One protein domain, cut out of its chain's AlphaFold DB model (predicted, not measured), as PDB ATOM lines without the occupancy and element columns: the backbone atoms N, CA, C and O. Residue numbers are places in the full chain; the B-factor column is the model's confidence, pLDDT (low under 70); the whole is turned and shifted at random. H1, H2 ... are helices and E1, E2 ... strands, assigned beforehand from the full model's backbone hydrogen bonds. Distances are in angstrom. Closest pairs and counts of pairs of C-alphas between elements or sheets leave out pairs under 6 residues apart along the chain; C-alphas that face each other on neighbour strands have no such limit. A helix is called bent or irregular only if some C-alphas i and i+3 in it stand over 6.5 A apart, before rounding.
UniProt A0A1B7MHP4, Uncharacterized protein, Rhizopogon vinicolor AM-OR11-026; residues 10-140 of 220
ATOM      1  N   VAL A  10     142.756 151.004 186.460       51.31
ATOM      2  CA  VAL A  10     141.359 151.473 186.485       51.31
ATOM      3  C   VAL A  10     141.247 152.950 186.076       51.31
ATOM      4  O   VAL A  10     140.320 153.313 185.350       51.31
ATOM      5  N   GLN A  11     142.213 153.798 186.453       51.81
ATOM      6  CA  GLN A  11     142.238 155.212 186.050       51.81
ATOM      7  C   GLN A  11     142.509 155.362 184.545       51.81
ATOM      8  O   GLN A  11     141.847 156.146 183.865       51.81
ATOM      9  N   ALA A  12     143.404 154.534 183.999       56.62
ATOM     10  CA  ALA A  12     143.708 154.515 182.569       56.62
ATOM     11  C   ALA A  12     142.513 154.055 181.707       56.62
ATOM     12  O   ALA A  12     142.295 154.583 180.614       56.62
ATOM     13  N   ALA A  13     141.712 153.098 182.190       60.59
ATOM     14  CA  ALA A  13     140.503 152.648 181.498       60.59
ATOM     15  C   ALA A  13     139.393 153.716 181.512       60.59
ATOM     16  O   ALA A  13     138.764 153.958 180.480       60.59
ATOM     17  N   GLY A  14     139.193 154.397 182.647       61.75
ATOM     18  CA  GLY A  14     138.230 155.495 182.774       61.75
ATOM     19  C   GLY A  14     138.557 156.693 181.876       61.75
ATOM     20  O   GLY A  14     137.656 157.241 181.241       61.75
ATOM     21  N   GLY A  15     139.840 157.048 181.749       70.12
ATOM     22  CA  GLY A  15     140.297 158.119 180.854       70.12
ATOM     23  C   GLY A  15     139.971 157.847 179.383       70.12
ATOM     24  O   GLY A  15     139.354 158.680 178.722       70.12
ATOM     25  N   ARG A  16     140.265 156.635 178.890       73.19
ATOM     26  CA  ARG A  16     139.988 156.251 177.490       73.19
ATOM     27  C   ARG A  16     138.498 156.260 177.139       73.19
ATOM     28  O   ARG A  16     138.132 156.560 176.003       73.19
ATOM     29  N   ILE A  17     137.629 155.916 178.092       78.19
ATOM     30  CA  ILE A  17     136.172 155.962 177.892       78.19
ATOM     31  C   ILE A  17     135.700 157.417 177.763       78.19
ATOM     32  O   ILE A  17     134.950 157.727 176.835       78.19
ATOM     33  N   ARG A  18     136.186 158.312 178.635       80.75
ATOM     34  CA  ARG A  18     135.860 159.749 178.609       80.75
ATOM     35  C   ARG A  18     136.328 160.419 177.316       80.75
ATOM     36  O   ARG A  18     135.542 161.118 176.684       80.75
ATOM     37  N   GLU A  19     137.548 160.137 176.864       81.19
ATOM     38  CA  GLU A  19     138.078 160.653 175.590       81.19
ATOM     39  C   GLU A  19     137.226 160.219 174.391       81.19
ATOM     40  O   GLU A  19     136.890 161.027 173.523       81.19
ATOM     41  N   ARG A  20     136.813 158.946 174.353       84.88
ATOM     42  CA  ARG A  20     135.958 158.426 173.278       84.88
ATOM     43  C   ARG A  20     134.573 159.075 173.285       84.88
ATOM     44  O   ARG A  20     134.039 159.375 172.216       84.88
ATOM     45  N   GLN A  21     133.989 159.283 174.463       85.88
ATOM     46  CA  GLN A  21     132.712 159.981 174.606       85.88
ATOM     47  C   GLN A  21     132.830 161.441 174.163       85.88
ATOM     48  O   GLN A  21     132.018 161.899 173.363       85.88
ATOM     49  N   GLN A  22     133.875 162.143 174.595       86.62
ATOM     50  CA  GLN A  22     134.133 163.520 174.191       86.62
ATOM     51  C   GLN A  22     134.299 163.643 172.672       86.62
ATOM     52  O   GLN A  22     133.672 164.505 172.064       86.62
ATOM     53  N   ALA A  23     135.081 162.764 172.037       85.19
ATOM     54  CA  ALA A  23     135.258 162.769 170.585       85.19
ATOM     55  C   ALA A  23     133.932 162.534 169.841       85.19
ATOM     56  O   ALA A  23     133.658 163.187 168.833       85.19
ATOM     57  N   LYS A  24     133.077 161.642 170.361       89.75
ATOM     58  CA  LYS A  24     131.736 161.395 169.812       89.75
ATOM     59  C   LYS A  24     130.854 162.643 169.894       89.75
ATOM     60  O   LYS A  24     130.184 162.971 168.917       89.75
ATOM     61  N   LEU A  25     130.850 163.333 171.034       89.31
ATOM     62  CA  LEU A  25     130.054 164.548 171.224       89.31
ATOM     63  C   LEU A  25     130.607 165.716 170.400       89.31
ATOM     64  O   LEU A  25     129.831 166.413 169.758       89.31
ATOM     65  N   ALA A  26     131.930 165.869 170.310       85.81
ATOM     66  CA  ALA A  26     132.563 166.863 169.444       85.81
ATOM     67  C   ALA A  26     132.180 166.647 167.974       85.81
ATOM     68  O   ALA A  26     131.753 167.579 167.306       85.81
ATOM     69  N   ALA A  27     132.231 165.406 167.480       84.81
ATOM     70  CA  ALA A  27     131.775 165.094 166.128       84.81
ATOM     71  C   ALA A  27     130.288 165.431 165.916       84.81
ATOM     72  O   ALA A  27     129.904 165.868 164.835       84.81
ATOM     73  N   HIS A  28     129.448 165.249 166.937       86.44
ATOM     74  CA  HIS A  28     128.030 165.590 166.858       86.44
ATOM     75  C   HIS A  28     127.803 167.107 166.788       86.44
ATOM     76  O   HIS A  28     127.092 167.566 165.898       86.44
ATOM     77  N   VAL A  29     128.466 167.882 167.655       85.56
ATOM     78  CA  VAL A  29     128.480 169.355 167.589       85.56
ATOM     79  C   VAL A  29     128.936 169.808 166.204       85.56
ATOM     80  O   VAL A  29     128.284 170.643 165.586       85.56
ATOM     81  N   ASN A  30     129.997 169.195 165.678       80.19
ATOM     82  CA  ASN A  30     130.587 169.607 164.413       80.19
ATOM     83  C   ASN A  30     129.714 169.324 163.183       80.19
ATOM     84  O   ASN A  30     129.841 170.003 162.166       80.19
ATOM     85  N   ASN A  31     128.843 168.320 163.266       81.00
ATOM     86  CA  ASN A  31     127.929 167.954 162.187       81.00
ATOM     87  C   ASN A  31     126.569 168.666 162.287       81.00
ATOM     88  O   ASN A  31     125.770 168.579 161.351       81.00
ATOM     89  N   SER A  32     126.294 169.368 163.392       82.19
ATOM     90  CA  SER A  32     125.075 170.157 163.556       82.19
ATOM     91  C   SER A  32     125.184 171.466 162.773       82.19
ATOM     92  O   SER A  32     125.987 172.332 163.103       82.19
ATOM     93  N   LYS A  33     124.372 171.611 161.720       72.31
ATOM     94  CA  LYS A  33     124.359 172.809 160.857       72.31
ATOM     95  C   LYS A  33     123.271 173.821 161.211       72.31
ATOM     96  O   LYS A  33     123.340 174.960 160.776       72.31
ATOM     97  N   SER A  34     122.237 173.399 161.935       73.62
ATOM     98  CA  SER A  34     121.016 174.193 162.141       73.62
ATOM     99  C   SER A  34     120.843 174.709 163.564       73.62
ATOM    100  O   SER A  34     119.990 175.562 163.802       73.62
ATOM    101  N   ALA A  35     121.615 174.188 164.514       81.69
ATOM    102  CA  ALA A  35     121.488 174.537 165.917       81.69
ATOM    103  C   ALA A  35     122.848 174.500 166.604       81.69
ATOM    104  O   ALA A  35     123.651 173.590 166.378       81.69
ATOM    105  N   MET A  36     123.065 175.477 167.481       84.19
ATOM    106  CA  MET A  36     124.190 175.450 168.395       84.19
ATOM    107  C   MET A  36     123.865 174.500 169.542       84.19
ATOM    108  O   MET A  36     122.798 174.593 170.145       84.19
ATOM    109  N   LEU A  37     124.764 173.559 169.801       88.44
ATOM    110  CA  LEU A  37     124.564 172.520 170.801       88.44
ATOM    111  C   LEU A  37     125.482 172.766 171.983       88.44
ATOM    112  O   LEU A  37     126.659 173.022 171.766       88.44
ATOM    113  N   GLU A  38     124.987 172.627 173.201       89.00
ATOM    114  CA  GLU A  38     125.772 172.668 174.432       89.00
ATOM    115  C   GLU A  38     125.791 171.319 175.131       89.00
ATOM    116  O   GLU A  38     124.931 170.475 174.888       89.00
ATOM    117  N   LEU A  39     126.785 171.117 175.993       89.00
ATOM    118  CA  LEU A  39     126.760 170.000 176.926       89.00
ATOM    119  C   LEU A  39     125.679 170.247 177.983       89.00
ATOM    120  O   LEU A  39     125.643 171.314 178.588       89.00
ATOM    121  N   ASP A  40     124.815 169.267 178.213       86.50
ATOM    122  CA  ASP A  40     123.794 169.383 179.246       86.50
ATOM    123  C   ASP A  40     124.400 169.438 180.662       86.50
ATOM    124  O   ASP A  40     125.580 169.153 180.889       86.50
ATOM    125  N   GLU A  41     123.573 169.776 181.653       80.06
ATOM    126  CA  GLU A  41     124.002 169.844 183.058       80.06
ATOM    127  C   GLU A  41     124.496 168.494 183.604       80.06
ATOM    128  O   GLU A  41     125.245 168.452 184.581       80.06
ATOM    129  N   THR A  42     124.091 167.384 182.975       82.31
ATOM    130  CA  THR A  42     124.518 166.035 183.366       82.31
ATOM    131  C   THR A  42     125.933 165.713 182.883       82.31
ATOM    132  O   THR A  42     126.606 164.858 183.463       82.31
ATOM    133  N   GLY A  43     126.416 166.419 181.857       80.12
ATOM    134  CA  GLY A  43     127.697 166.156 181.215       80.12
ATOM    135  C   GLY A  43     127.683 164.926 180.306       80.12
ATOM    136  O   GLY A  43     128.747 164.473 179.876       80.12
ATOM    137  N   GLU A  44     126.509 164.356 180.027       81.25
ATOM    138  CA  GLU A  44     126.368 163.098 179.291       81.25
ATOM    139  C   GLU A  44     125.826 163.303 177.877       81.25
ATOM    140  O   GLU A  44     126.169 162.522 176.976       81.25
ATOM    141  N   THR A  45     125.015 164.343 177.662       88.44
ATOM    142  CA  THR A  45     124.295 164.563 176.403       88.44
ATOM    143  C   THR A  45     124.433 165.992 175.880       88.44
ATOM    144  O   THR A  45     125.038 166.850 176.518       88.44
ATOM    145  N   LEU A  46     123.933 166.231 174.663       90.38
ATOM    146  CA  LEU A  46     123.897 167.561 174.062       90.38
ATOM    147  C   LEU A  46     122.462 168.080 174.034       90.38
ATOM    148  O   LEU A  46     121.558 167.367 173.590       90.38
ATOM    149  N   SER A  47     122.277 169.333 174.422       90.00
ATOM    150  CA  SER A  47     121.032 170.083 174.268       90.00
ATOM    151  C   SER A  47     121.215 171.231 173.281       90.00
ATOM    152  O   SER A  47     122.331 171.653 172.985       90.00
ATOM    153  N   ILE A  48     120.109 171.733 172.730       88.31
ATOM    154  CA  ILE A  48     120.140 172.958 171.929       88.31
ATOM    155  C   ILE A  48     120.367 174.127 172.881       88.31
ATOM    156  O   ILE A  48     119.586 174.320 173.811       88.31
ATOM    157  N   TRP A  49     121.392 174.923 172.602       88.31
ATOM    158  CA  TRP A  49     121.575 176.212 173.244       88.31
ATOM    159  C   TRP A  49     120.816 177.284 172.468       88.31
ATOM    160  O   TRP A  49     120.954 177.408 171.244       88.31
ATOM    161  N   TYR A  50     120.026 178.080 173.180       85.25
ATOM    162  CA  TYR A  50     119.215 179.133 172.584       85.25
ATOM    163  C   TYR A  50     119.910 180.483 172.669       85.25
ATOM    164  O   TYR A  50     120.395 180.894 173.720       85.25
ATOM    165  N   TRP A  51     119.901 181.194 171.544       85.88
ATOM    166  CA  TRP A  51     120.395 182.561 171.493       85.88
ATOM    167  C   TRP A  51     119.545 183.473 172.391       85.88
ATOM    168  O   TRP A  51     118.315 183.383 172.315       85.88
ATOM    169  N   PRO A  52     120.157 184.339 173.223       87.56
ATOM    170  CA  PRO A  52     119.410 185.192 174.136       87.56
ATOM    171  C   PRO A  52     118.508 186.165 173.381       87.56
ATOM    172  O   PRO A  52     118.863 186.673 172.312       87.56
ATOM    173  N   VAL A  53     117.352 186.442 173.973       89.00
ATOM    174  CA  VAL A  53     116.381 187.412 173.467       89.00
ATOM    175  C   VAL A  53     116.228 188.556 174.462       89.00
ATOM    176  O   VAL A  53     116.317 188.331 175.664       89.00
ATOM    177  N   ASN A  54     116.062 189.779 173.969       87.56
ATOM    178  CA  ASN A  54     115.791 190.949 174.799       87.56
ATOM    179  C   ASN A  54     114.324 190.958 175.277       87.56
ATOM    180  O   ASN A  54     113.537 190.073 174.935       87.56
ATOM    181  N   ASP A  55     113.959 191.976 176.059       89.25
ATOM    182  CA  ASP A  55     112.598 192.146 176.588       89.25
ATOM    183  C   ASP A  55     111.535 192.306 175.483       89.25
ATOM    184  O   ASP A  55     110.367 191.977 175.690       89.25
ATOM    185  N   ASP A  56     111.949 192.739 174.289       89.94
ATOM    186  CA  ASP A  56     111.102 192.868 173.100       89.94
ATOM    187  C   ASP A  56     110.948 191.538 172.326       89.94
ATOM    188  O   ASP A  56     110.217 191.458 171.338       89.94
ATOM    189  N   GLY A  57     111.617 190.467 172.769       89.69
ATOM    190  CA  GLY A  57     111.614 189.153 172.122       89.69
ATOM    191  C   GLY A  57     112.543 189.044 170.906       89.69
ATOM    192  O   GLY A  57     112.527 188.030 170.204       89.69
ATOM    193  N   GLU A  58     113.368 190.055 170.650       88.31
ATOM    194  CA  GLU A  58     114.348 190.076 169.567       88.31
ATOM    195  C   GLU A  58     115.674 189.452 170.007       88.31
ATOM    196  O   GLU A  58     116.049 189.492 171.176       88.31
ATOM    197  N   ARG A  59     116.439 188.890 169.064       86.38
ATOM    198  CA  ARG A  59     117.759 188.324 169.378       86.38
ATOM    199  C   ARG A  59     118.733 189.425 169.787       86.38
ATOM    200  O   ARG A  59     118.953 190.366 169.031       86.38
ATOM    201  N   VAL A  60     119.393 189.239 170.927       86.44
ATOM    202  CA  VAL A  60     120.441 190.152 171.402       86.44
ATOM    203  C   VAL A  60     121.603 190.135 170.416       86.44
ATOM    204  O   VAL A  60     122.139 189.072 170.105       86.44
ATOM    205  N   VAL A  61     122.020 191.290 169.911       83.94
ATOM    206  CA  VAL A  61     123.151 191.340 168.981       83.94
ATOM    207  C   VAL A  61     124.465 190.971 169.688       83.94
ATOM    208  O   VAL A  61     124.611 191.215 170.887       83.94
ATOM    209  N   PRO A  62     125.452 190.396 168.977       82.19
ATOM    210  CA  PRO A  62     126.723 189.969 169.566       82.19
ATOM    211  C   PRO A  62     127.426 191.045 170.408       82.19
ATOM    212  O   PRO A  62     127.892 190.747 171.507       82.19
ATOM    213  N   SER A  63     127.441 192.300 169.942       80.00
ATOM    214  CA  SER A  63     128.031 193.444 170.658       80.00
ATOM    215  C   SER A  63     127.402 193.702 172.029       80.00
ATOM    216  O   SER A  63     128.058 194.229 172.927       80.00
ATOM    217  N   ASP A  64     126.148 193.291 172.209       83.94
ATOM    218  CA  ASP A  64     125.346 193.593 173.389       83.94
ATOM    219  C   ASP A  64     125.338 192.430 174.386       83.94
ATOM    220  O   ASP A  64     124.910 192.598 175.528       83.94
ATOM    221  N   LEU A  65     125.880 191.261 174.017       82.62
ATOM    222  CA  LEU A  65     125.943 190.080 174.887       82.62
ATOM    223  C   LEU A  65     126.678 190.357 176.207       82.62
ATOM    224  O   LEU A  65     126.292 189.840 177.256       82.62
ATOM    225  N   VAL A  66     127.710 191.210 176.180       81.81
ATOM    226  CA  VAL A  66     128.455 191.610 177.387       81.81
ATOM    227  C   VAL A  66     127.573 192.418 178.340       81.81
ATOM    228  O   VAL A  66     127.616 192.204 179.552       81.81
ATOM    229  N   ALA A  67     126.767 193.341 177.811       84.12
ATOM    230  CA  ALA A  67     125.819 194.111 178.611       84.12
ATOM    231  C   ALA A  67     124.681 193.213 179.115       84.12
ATOM    232  O   ALA A  67     124.367 193.228 180.305       84.12
ATOM    233  N   TYR A  68     124.143 192.366 178.237       85.31
ATOM    234  CA  TYR A  68     123.065 191.428 178.534       85.31
ATOM    235  C   TYR A  68     123.426 190.458 179.667       85.31
ATOM    236  O   TYR A  68     122.629 190.237 180.579       85.31
ATOM    237  N   ARG A  69     124.663 189.943 179.695       84.94
ATOM    238  CA  ARG A  69     125.163 189.102 180.795       84.94
ATOM    239  C   ARG A  69     125.085 189.782 182.154       84.94
ATOM    240  O   ARG A  69     124.727 189.131 183.136       84.94
ATOM    241  N   LYS A  70     125.434 191.069 182.219       85.06
ATOM    242  CA  LYS A  70     125.458 191.829 183.476       85.06
ATOM    243  C   LYS A  70     124.057 192.009 184.053       85.06
ATOM    244  O   LYS A  70     123.916 191.996 185.272       85.06
ATOM    245  N   SER A  71     123.045 192.152 183.200       87.88
ATOM    246  CA  SER A  71     121.656 192.342 183.623       87.88
ATOM    247  C   SER A  71     120.881 191.035 183.835       87.88
ATOM    248  O   SER A  71     120.049 190.991 184.733       87.88
ATOM    249  N   HIS A  72     121.173 189.964 183.085       82.94
ATOM    250  CA  HIS A  72     120.305 188.772 183.015       82.94
ATOM    251  C   HIS A  72     120.931 187.466 183.535       82.94
ATOM    252  O   HIS A  72     120.370 186.397 183.322       82.94
ATOM    253  N   GLN A  73     122.101 187.513 184.188       79.19
ATOM    254  CA  GLN A  73     122.854 186.313 184.620       79.19
ATOM    255  C   GLN A  73     123.079 185.285 183.489       79.19
ATOM    256  O   GLN A  73     123.209 184.084 183.724       79.19
ATOM    257  N   PHE A  74     123.129 185.769 182.249       83.25
ATOM    258  CA  PHE A  74     123.217 184.943 181.052       83.25
ATOM    259  C   PHE A  74     124.557 184.206 180.952       83.25
ATOM    260  O   PHE A  74     125.616 184.789 181.200       83.25
ATOM    261  N   ARG A  75     124.508 182.938 180.526       83.06
ATOM    262  CA  ARG A  75     125.675 182.079 180.299       83.06
ATOM    263  C   ARG A  75     125.783 181.657 178.840       83.06
ATOM    264  O   ARG A  75     124.779 181.385 178.183       83.06
ATOM    265  N   GLY A  76     127.013 181.611 178.346       83.50
ATOM    266  CA  GLY A  76     127.335 180.988 177.076       83.50
ATOM    267  C   GLY A  76     127.160 179.465 177.126       83.50
ATOM    268  O   GLY A  76     126.960 178.895 178.200       83.50
ATOM    269  N   PRO A  77     127.257 178.799 175.964       87.50
ATOM    270  CA  PRO A  77     127.097 177.351 175.856       87.50
ATOM    271  C   PRO A  77     128.119 176.591 176.705       87.50
ATOM    272  O   PRO A  77     129.280 176.991 176.791       87.50
ATOM    273  N   TYR A  78     127.746 175.452 177.275       86.81
ATOM    274  CA  TYR A  78     128.681 174.581 177.997       86.81
ATOM    275  C   TYR A  78     129.663 173.856 177.039       86.81
ATOM    276  O   TYR A  78     129.232 173.133 176.138       86.81
ATOM    277  N   CYS A  79     130.992 173.976 177.248       87.12
ATOM    278  CA  CYS A  79     132.001 173.185 176.500       87.12
ATOM    279  C   CYS A  79     132.161 171.766 177.051       87.12
ATOM    280  O   CYS A  79     131.995 171.482 178.235       87.12
ATOM    281  N   LEU A  80     132.647 170.884 176.178       86.88
ATOM    282  CA  LEU A  80     132.985 169.483 176.453       86.88
ATOM    283  C   LEU A  80     134.165 169.277 177.430       86.88
ATOM    284  O   LEU A  80     134.522 168.138 177.723       86.88
ATOM    285  N   CYS A  81     134.803 170.343 177.932       83.25
ATOM    286  CA  CYS A  81     135.899 170.262 178.910       83.25
ATOM    287  C   CYS A  81     135.448 169.574 180.203       83.25
ATOM    288  O   CYS A  81     136.245 168.867 180.812       83.25
ATOM    289  N   ALA A  82     134.171 169.713 180.572       81.06
ATOM    290  CA  ALA A  82     133.603 169.069 181.754       81.06
ATOM    291  C   ALA A  82     133.633 167.525 181.696       81.06
ATOM    292  O   ALA A  82     133.512 166.872 182.725       81.06
ATOM    293  N   ILE A  83     133.825 166.926 180.513       80.19
ATOM    294  CA  ILE A  83     133.920 165.464 180.350       80.19
ATOM    295  C   ILE A  83     135.311 164.943 180.745       80.19
ATOM    296  O   ILE A  83     135.451 163.791 181.159       80.19
ATOM    297  N   THR A  84     136.353 165.767 180.589       72.19
ATOM    298  CA  THR A  84     137.756 165.351 180.774       72.19
ATOM    299  C   THR A  84     138.391 165.877 182.037       72.19
ATOM    300  O   THR A  84     139.200 165.170 182.638       72.19
ATOM    301  N   GLU A  85     138.045 167.094 182.440       67.44
ATOM    302  CA  GLU A  85     138.486 167.635 183.716       67.44
ATOM    303  C   GLU A  85     137.722 166.889 184.816       67.44
ATOM    304  O   GLU A  85     136.508 166.701 184.726       67.44
ATOM    305  N   ASP A  86     138.451 166.351 185.800       59.66
ATOM    306  CA  ASP A  86     137.842 165.598 186.897       59.66
ATOM    307  C   ASP A  86     136.739 166.438 187.540       59.66
ATOM    308  O   ASP A  86     136.876 167.658 187.582       59.66
ATOM    309  N   ARG A  87     135.654 165.771 187.967       54.00
ATOM    310  CA  ARG A  87     134.326 166.317 188.312       54.00
ATOM    311  C   ARG A  87     134.310 167.336 189.465       54.00
ATOM    312  O   ARG A  87     133.517 167.221 190.399       54.00
ATOM    313  N   ASP A  88     135.132 168.366 189.408       57.09
ATOM    314  CA  ASP A  88     134.831 169.624 190.047       57.09
ATOM    315  C   ASP A  88     133.695 170.232 189.228       57.09
ATOM    316  O   ASP A  88     133.898 170.987 188.282       57.09
ATOM    317  N   PHE A  89     132.462 169.855 189.566       50.03
ATOM    318  CA  PHE A  89     131.238 170.403 188.974       50.03
ATOM    319  C   PHE A  89     131.136 171.933 189.140       50.03
ATOM    320  O   PHE A  89     130.314 172.575 188.495       50.03
ATOM    321  N   ASN A  90     132.005 172.527 189.966       53.72
ATOM    322  CA  ASN A  90     132.195 173.971 190.075       53.72
ATOM    323  C   ASN A  90     133.077 174.582 188.969       53.72
ATOM    324  O   ASN A  90     133.083 175.802 188.823       53.72
ATOM    325  N   ASN A  91     133.778 173.781 188.162       58.56
ATOM    326  CA  ASN A  91     134.475 174.233 186.954       58.56
ATOM    327  C   ASN A  91     133.525 174.210 185.751       58.56
ATOM    328  O   ASN A  91     133.803 173.604 184.715       58.56
ATOM    329  N   HIS A  92     132.389 174.895 185.887       63.88
ATOM    330  CA  HIS A  92     131.588 175.264 184.732       63.88
ATOM    331  C   HIS A  92     132.474 176.067 183.772       63.88
ATOM    332  O   HIS A  92     133.034 177.089 184.161       63.88
ATOM    333  N   ARG A  93     132.647 175.566 182.543       76.88
ATOM    334  CA  ARG A  93     133.436 176.243 181.513       76.88
ATOM    335  C   ARG A  93     132.562 176.560 180.324       76.88
ATOM    336  O   ARG A  93     132.189 175.671 179.550       76.88
ATOM    337  N   GLU A  94     132.290 177.843 180.175       82.44
ATOM    338  CA  GLU A  94     131.557 178.354 179.034       82.44
ATOM    339  C   GLU A  94     132.447 178.319 177.788       82.44
ATOM    340  O   GLU A  94     133.655 178.587 177.811       82.44
ATOM    341  N   ALA A  95     131.838 177.950 176.676       84.19
ATOM    342  CA  ALA A  95     132.429 178.063 175.370       84.19
ATOM    343  C   ALA A  95     132.558 179.528 174.966       84.19
ATOM    344  O   ALA A  95     131.769 180.386 175.363       84.19
ATOM    345  N   ALA A  96     133.562 179.799 174.142       82.50
ATOM    346  CA  ALA A  96     133.698 181.095 173.524       82.50
ATOM    347  C   ALA A  96     132.724 181.221 172.355       82.50
ATOM    348  O   ALA A  96     132.595 180.287 171.567       82.50
ATOM    349  N   MET A  97     132.097 182.384 172.212       82.00
ATOM    350  CA  MET A  97     131.308 182.720 171.026       82.00
ATOM    351  C   MET A  97     132.174 183.539 170.082       82.00
ATOM    352  O   MET A  97     132.751 184.550 170.491       82.00
ATOM    353  N   VAL A  98     132.295 183.093 168.836       77.19
ATOM    354  CA  VAL A  98     133.219 183.677 167.860       77.19
ATOM    355  C   VAL A  98     132.565 183.794 166.493       77.19
ATOM    356  O   VAL A  98     131.775 182.935 166.105       77.19
ATOM    357  N   MET A  99     132.917 184.839 165.747       79.31
ATOM    358  CA  MET A  99     132.528 184.972 164.342       79.31
ATOM    359  C   MET A  99     133.625 184.403 163.439       79.31
ATOM    360  O   MET A  99     134.810 184.742 163.569       79.31
ATOM    361  N   LEU A 100     133.231 183.535 162.511       72.00
ATOM    362  CA  LEU A 100     134.143 182.968 161.524       72.00
ATOM    363  C   LEU A 100     134.320 183.922 160.346       72.00
ATOM    364  O   LEU A 100     133.359 184.477 159.827       72.00
ATOM    365  N   THR A 101     135.555 184.088 159.881       68.50
ATOM    366  CA  THR A 101     135.866 185.015 158.770       68.50
ATOM    367  C   THR A 101     136.092 184.326 157.438       68.50
ATOM    368  O   THR A 101     136.136 184.973 156.394       68.50
ATOM    369  N   ARG A 102     136.327 183.015 157.478       61.12
ATOM    370  CA  ARG A 102     136.701 182.187 156.335       61.12
ATOM    371  C   ARG A 102     136.170 180.774 156.530       61.12
ATOM    372  O   ARG A 102     135.918 180.355 157.659       61.12
ATOM    373  N   GLY A 103     136.069 180.052 155.419       69.94
ATOM    374  CA  GLY A 103     135.527 178.698 155.369       69.94
ATOM    375  C   GLY A 103     134.024 178.691 155.109       69.94
ATOM    376  O   GLY A 103     133.421 179.725 154.832       69.94
ATOM    377  N   LEU A 104     133.431 177.501 155.200       66.62
ATOM    378  CA  LEU A 104     132.023 177.256 154.863       66.62
ATOM    379  C   LEU A 104     131.023 178.069 155.697       66.62
ATOM    380  O   LEU A 104     129.922 178.321 155.228       66.62
ATOM    381  N   ASN A 105     131.433 178.502 156.889       69.62
ATOM    382  CA  ASN A 105     130.581 179.189 157.859       69.62
ATOM    383  C   ASN A 105     131.019 180.657 158.055       69.62
ATOM    384  O   ASN A 105     130.845 181.229 159.128       69.62
ATOM    385  N   ALA A 106     131.686 181.265 157.065       75.50
ATOM    386  CA  ALA A 106     132.122 182.658 157.159       75.50
ATOM    387  C   ALA A 106     130.922 183.608 157.348       75.50
ATOM    388  O   ALA A 106     129.929 183.513 156.634       75.50
ATOM    389  N   GLY A 107     131.032 184.536 158.300       73.69
ATOM    390  CA  GLY A 107     129.958 185.438 158.721       73.69
ATOM    391  C   GLY A 107     129.028 184.855 159.791       73.69
ATOM    392  O   GLY A 107     128.210 185.589 160.343       73.69
ATOM    393  N   GLU A 108     129.155 183.569 160.125       79.25
ATOM    394  CA  GLU A 108     128.331 182.925 161.148       79.25
ATOM    395  C   GLU A 108     128.989 182.982 162.534       79.25
ATOM    396  O   GLU A 108     130.217 182.946 162.678       79.25
ATOM    397  N   HIS A 109     128.145 183.046 163.567       78.50
ATOM    398  CA  HIS A 109     128.569 182.915 164.959       78.50
ATOM    399  C   HIS A 109     128.575 181.446 165.356       78.50
ATOM    400  O   HIS A 109     127.573 180.749 165.197       78.50
ATOM    401  N   VAL A 110     129.686 180.993 165.926       80.50
ATOM    402  CA  VAL A 110     129.857 179.621 166.405       80.50
ATOM    403  C   VAL A 110     130.339 179.615 167.850       80.50
ATOM    404  O   VAL A 110     131.000 180.553 168.299       80.50
ATOM    405  N   ALA A 111     130.037 178.534 168.567       84.56
ATOM    406  CA  ALA A 111     130.632 178.267 169.868       84.56
ATOM    407  C   ALA A 111     131.874 177.382 169.729       84.56
ATOM    408  O   ALA A 111     131.839 176.334 169.080       84.56
ATOM    409  N   CYS A 112     132.961 177.779 170.381       84.06
ATOM    410  CA  CYS A 112     134.220 177.048 170.410       84.06
ATOM    411  C   CYS A 112     134.734 176.846 171.833       84.06
ATOM    412  O   CYS A 112     134.468 177.623 172.743       84.06
ATOM    413  N   CYS A 113     135.546 175.819 172.051       83.50
ATOM    414  CA  CYS A 113     136.277 175.641 173.295       83.50
ATOM    415  C   CYS A 113     137.200 176.845 173.498       83.50
ATOM    416  O   CYS A 113     138.169 176.996 172.754       83.50
ATOM    417  N   ALA A 114     136.962 177.650 174.536       77.38
ATOM    418  CA  ALA A 114     137.812 178.804 174.829       77.38
ATOM    419  C   ALA A 114     139.291 178.409 175.003       77.38
ATOM    420  O   ALA A 114     140.195 179.151 174.640       77.38
ATOM    421  N   LEU A 115     139.553 177.197 175.499       72.44
ATOM    422  CA  LEU A 115     140.905 176.679 175.710       72.44
ATOM    423  C   LEU A 115     141.471 175.899 174.513       72.44
ATOM    424  O   LEU A 115     142.612 175.447 174.584       72.44
ATOM    425  N   SER A 116     140.693 175.686 173.446       72.81
ATOM    426  CA  SER A 116     141.057 174.813 172.314       72.81
ATOM    427  C   SER A 116     141.546 173.416 172.737       72.81
ATOM    428  O   SER A 116     142.503 172.876 172.184       72.81
ATOM    429  N   ARG A 117     140.902 172.832 173.755       76.25
ATOM    430  CA  ARG A 117     141.220 171.495 174.297       76.25
ATOM    431  C   ARG A 117     140.158 170.458 173.971       76.25
ATOM    432  O   ARG A 117     140.489 169.317 173.675       76.25
ATOM    433  N   CYS A 118     138.887 170.860 174.056       78.44
ATOM    434  CA  CYS A 118     137.769 169.920 174.103       78.44
ATOM    435  C   CYS A 118     137.239 169.510 172.709       78.44
ATOM    436  O   CYS A 118     136.368 168.651 172.613       78.44
ATOM    437  N   GLY A 119     137.737 170.114 171.623       75.50
ATOM    438  CA  GLY A 119     137.234 169.880 170.258       75.50
ATOM    439  C   GLY A 119     135.852 170.487 169.975       75.50
ATOM    440  O   GLY A 119     135.416 170.484 168.831       75.50
ATOM    441  N   TYR A 120     135.195 171.052 170.993       75.44
ATOM    442  CA  TYR A 120     134.055 171.960 170.851       75.44
ATOM    443  C   TYR A 120     134.536 173.191 170.062       75.44
ATOM    444  O   TYR A 120     135.607 173.719 170.344       75.44
ATOM    445  N   PHE A 121     133.820 173.582 169.021       68.00
ATOM    446  CA  PHE A 121     134.336 173.676 167.644       68.00
ATOM    447  C   PHE A 121     135.548 174.596 167.345       68.00
ATOM    448  O   PHE A 121     135.499 175.789 167.593       68.00
ATOM    449  N   ALA A 122     136.576 174.106 166.640       50.84
ATOM    450  CA  ALA A 122     137.402 174.927 165.740       50.84
ATOM    451  C   ALA A 122     137.787 174.072 164.527       50.84
ATOM    452  O   ALA A 122     138.560 173.126 164.670       50.84
ATOM    453  N   SER A 123     137.241 174.370 163.342       49.22
ATOM    454  CA  SER A 123     137.753 173.767 162.111       49.22
ATOM    455  C   SER A 123     139.191 174.234 161.892       49.22
ATOM    456  O   SER A 123     139.553 175.370 162.227       49.22
ATOM    457  N   ASP A 124     140.025 173.371 161.314       46.78
ATOM    458  CA  ASP A 124     141.416 173.715 161.000       46.78
ATOM    459  C   ASP A 124     141.527 174.929 160.053       46.78
ATOM    460  O   ASP A 124     142.537 175.631 160.060       46.78
ATOM    461  N   GLU A 125     140.458 175.242 159.314       46.31
ATOM    462  CA  GLU A 125     140.391 176.327 158.324       46.31
ATOM    463  C   GLU A 125     139.844 177.663 158.870       46.31
ATOM    464  O   GLU A 125     139.935 178.697 158.202       46.31
ATOM    465  N   ALA A 126     139.288 177.684 160.085       49.19
ATOM    466  CA  ALA A 126     138.671 178.877 160.656       49.19
ATOM    467  C   ALA A 126     139.709 179.882 161.197       49.19
ATOM    468  O   ALA A 126     140.426 179.619 162.175       49.19
ATOM    469  N   ARG A 127     139.737 181.086 160.605       50.44
ATOM    470  CA  ARG A 127     140.316 182.296 161.216       50.44
ATOM    471  C   ARG A 127     139.234 183.018 162.022       50.44
ATOM    472  O   ARG A 127     138.199 183.395 161.470       50.44
ATOM    473  N   LEU A 128     139.498 183.223 163.309       53.75
ATOM    474  CA  LEU A 128     138.638 183.980 164.221       53.75
ATOM    475  C   LEU A 128     139.025 185.466 164.138       53.75
ATOM    476  O   LEU A 128     140.202 185.776 164.322       53.75
ATOM    477  N   GLN A 129     138.078 186.363 163.841       49.09
ATOM    478  CA  GLN A 129     138.320 187.819 163.930       49.09
ATOM    479  C   GLN A 129     137.977 188.362 165.308       49.09
ATOM    480  O   GLN A 129     138.708 189.193 165.835       49.09
ATOM    481  N   GLU A 130     136.875 187.889 165.880       53.59
ATOM    482  CA  GLU A 130     136.293 188.493 167.065       53.59
ATOM    483  C   GLU A 130     135.864 187.400 168.035       53.59
ATOM    484  O   GLU A 130     135.092 186.499 167.695       53.59
ATOM    485  N   ILE A 131     136.428 187.463 169.241       57.75
ATOM    486  CA  ILE A 131     135.939 186.694 170.375       57.75
ATOM    487  C   ILE A 131     134.943 187.588 171.086       57.75
ATOM    488  O   ILE A 131     135.323 188.566 171.724       57.75
ATOM    489  N   VAL A 132     133.672 187.237 170.957       58.56
ATOM    490  CA  VAL A 132     132.572 188.010 171.529       58.56
ATOM    491  C   VAL A 132     132.420 187.692 173.017       58.56
ATOM    492  O   VAL A 132     131.982 188.530 173.800       58.56
ATOM    493  N   PHE A 133     132.796 186.477 173.433       59.81
ATOM    494  CA  PHE A 133     132.460 185.978 174.762       59.81
ATOM    495  C   PHE A 133     133.445 184.906 175.266       59.81
ATOM    496  O   PHE A 133     133.749 183.999 174.501       59.81
ATOM    497  N   VAL A 134     133.929 184.982 176.522       58.94
ATOM    498  CA  VAL A 134     134.718 183.926 177.212       58.94
ATOM    499  C   VAL A 134     134.441 183.933 178.723       58.94
ATOM    500  O   VAL A 134     134.724 184.922 179.389       58.94
ATOM    501  N   ASP A 135     133.947 182.809 179.254       52.47
ATOM    502  CA  ASP A 135     134.016 182.341 180.658       52.47
ATOM    503  C   ASP A 135     133.885 183.384 181.790       52.47
ATOM    504  O   ASP A 135     134.609 183.326 182.785       52.47
ATOM    505  N   GLY A 136     132.991 184.372 181.647       51.22
ATOM    506  CA  GLY A 136     132.584 185.302 182.716       51.22
ATOM    507  C   GLY A 136     133.682 186.141 183.387       51.22
ATOM    508  O   GLY A 136     133.381 186.931 184.279       51.22
ATOM    509  N   LYS A 137     134.940 185.981 182.982       46.94
ATOM    510  CA  LYS A 137     136.101 186.748 183.407       46.94
ATOM    511  C   LYS A 137     136.534 187.550 182.197       46.94
ATOM    512  O   LYS A 137     136.845 186.972 181.162       46.94
ATOM    513  N   ASP A 138     136.580 188.870 182.347       41.97
ATOM    514  CA  ASP A 138     137.151 189.781 181.357       41.97
ATOM    515  C   ASP A 138     138.636 189.435 181.149       41.97
ATOM    516  O   ASP A 138     139.536 189.980 181.796       41.97
ATOM    517  N   ILE A 139     138.928 188.471 180.279       42.72
ATOM    518  CA  ILE A 139     140.299 188.140 179.920       42.72
ATOM    519  C   ILE A 139     140.731 189.152 178.862       42.72
ATOM    520  O   ILE A 139     140.334 189.075 177.702       42.72
ATOM    521  N   LYS A 140     141.593 190.092 179.272       42.28
ATOM    522  CA  LYS A 140     142.440 190.887 178.369       42.28
ATOM    523  C   LYS A 140     143.004 189.968 177.290       42.28
ATOM    524  O   LYS A 140     143.770 189.098 177.687       42.28
TER     525      LYS A 140
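AT A GLANCE: This is residues 10 to 140 of the 220 residues of an uncharacterized protein of Rhizopogon vinicolor AM-OR11-026 (UniProt A0A1B7MHP4). A small twisted sheet of three strands, E4, E3 and E5, has the helix H2 over one face, along its edge strand E5; towards the other end of the domain the long helix H1 runs out as an arm, with the short helix H3 and the small hairpin E1 and E2 at its inner part. Long loops lead from E2 to H2, from H3 to E3 and from E4 to E5, and the greatest length runs from Val 10, the first residue of H1, to Asp 56 in the loop of residues 49 to 61. The printed part has 131 residues, with three named helices and five named strands in the order H1 E1 E2 H2 H3 E3 E4 E5; both sheets, E4 - E3 - E5 and E1 - E2, are antiparallel. The class is mixed, helices and strands, with 58 residues, under half, in named elements. The whole is compact, with a radius of gyration of the C-alphas of 15.1 A, yet elongated in outline, spanning 52 by 33 by 30 A.

IN THESE COORDINATES: H1, residues 10 to 31, begins with C-alpha 10 at (141.359, 151.473, 186.485) and is 32.3 A long. E1, residues 37 to 39, and E2, residues 46 to 48, follow. H2, residues 62 to 72, begins at (126.723, 189.969, 169.566) and is 14.9 A long; it is only just irregular, with C-alphas 63 and 66 7.0 A apart. H3 is residues 80 to 83. E3, residues 96 to 100, is 12.2 A long, E4, residues 109 to 112, is 9.8 A, and E5, residues 128 to 133, is 12.4 A, ending at (132.460, 185.978, 174.762).

HOW THE PARTS SIT: The sheet E4 E3 E5 is only just strongly twisted, its C-alphas up to 4.3 A off the best plane. E3 and E4 form a hairpin, with N 96 and O 112 at 2.7 A; E3 and E5 are antiparallel, with N 132 and O 97 at 2.9 A. H2 is on this sheet, making two layers, a helix on one face of a sheet; its height is 8.8 A, and it lies over E5, along the strands at 4 degrees on the local plane. The closest C-alphas of H2 and E5 are those of Pro 62 and Val 132, 6.5 A. H1 touches H3 with residues 18 to 26 alone, closest at the C-alphas of Arg 18 and Ile 83, 6.3 A. In the hairpin E1 and E2, N 38 and O 47 are 2.8 A apart; the closest C-alphas of H1 and E1, Val 29 and Leu 37, are 6.0 A apart. H1 and H2 are apart. In H1 every O i to N i+4 pair is within hydrogen-bond range, in H2 4 of 7; H3 is too short for such a pair.

THE WHOLE: The two C-alphas farthest apart, of Val 10 and Asp 56, are 53.0 A apart. The printed part has no cut. The links E2 to H2, H3 to E3 and E4 to E5 are long. The mean pLDDT of the printed part is 74.9; residues 10 to 14, 85 to 92, 101 to 105 and 121 to 140 are under 70.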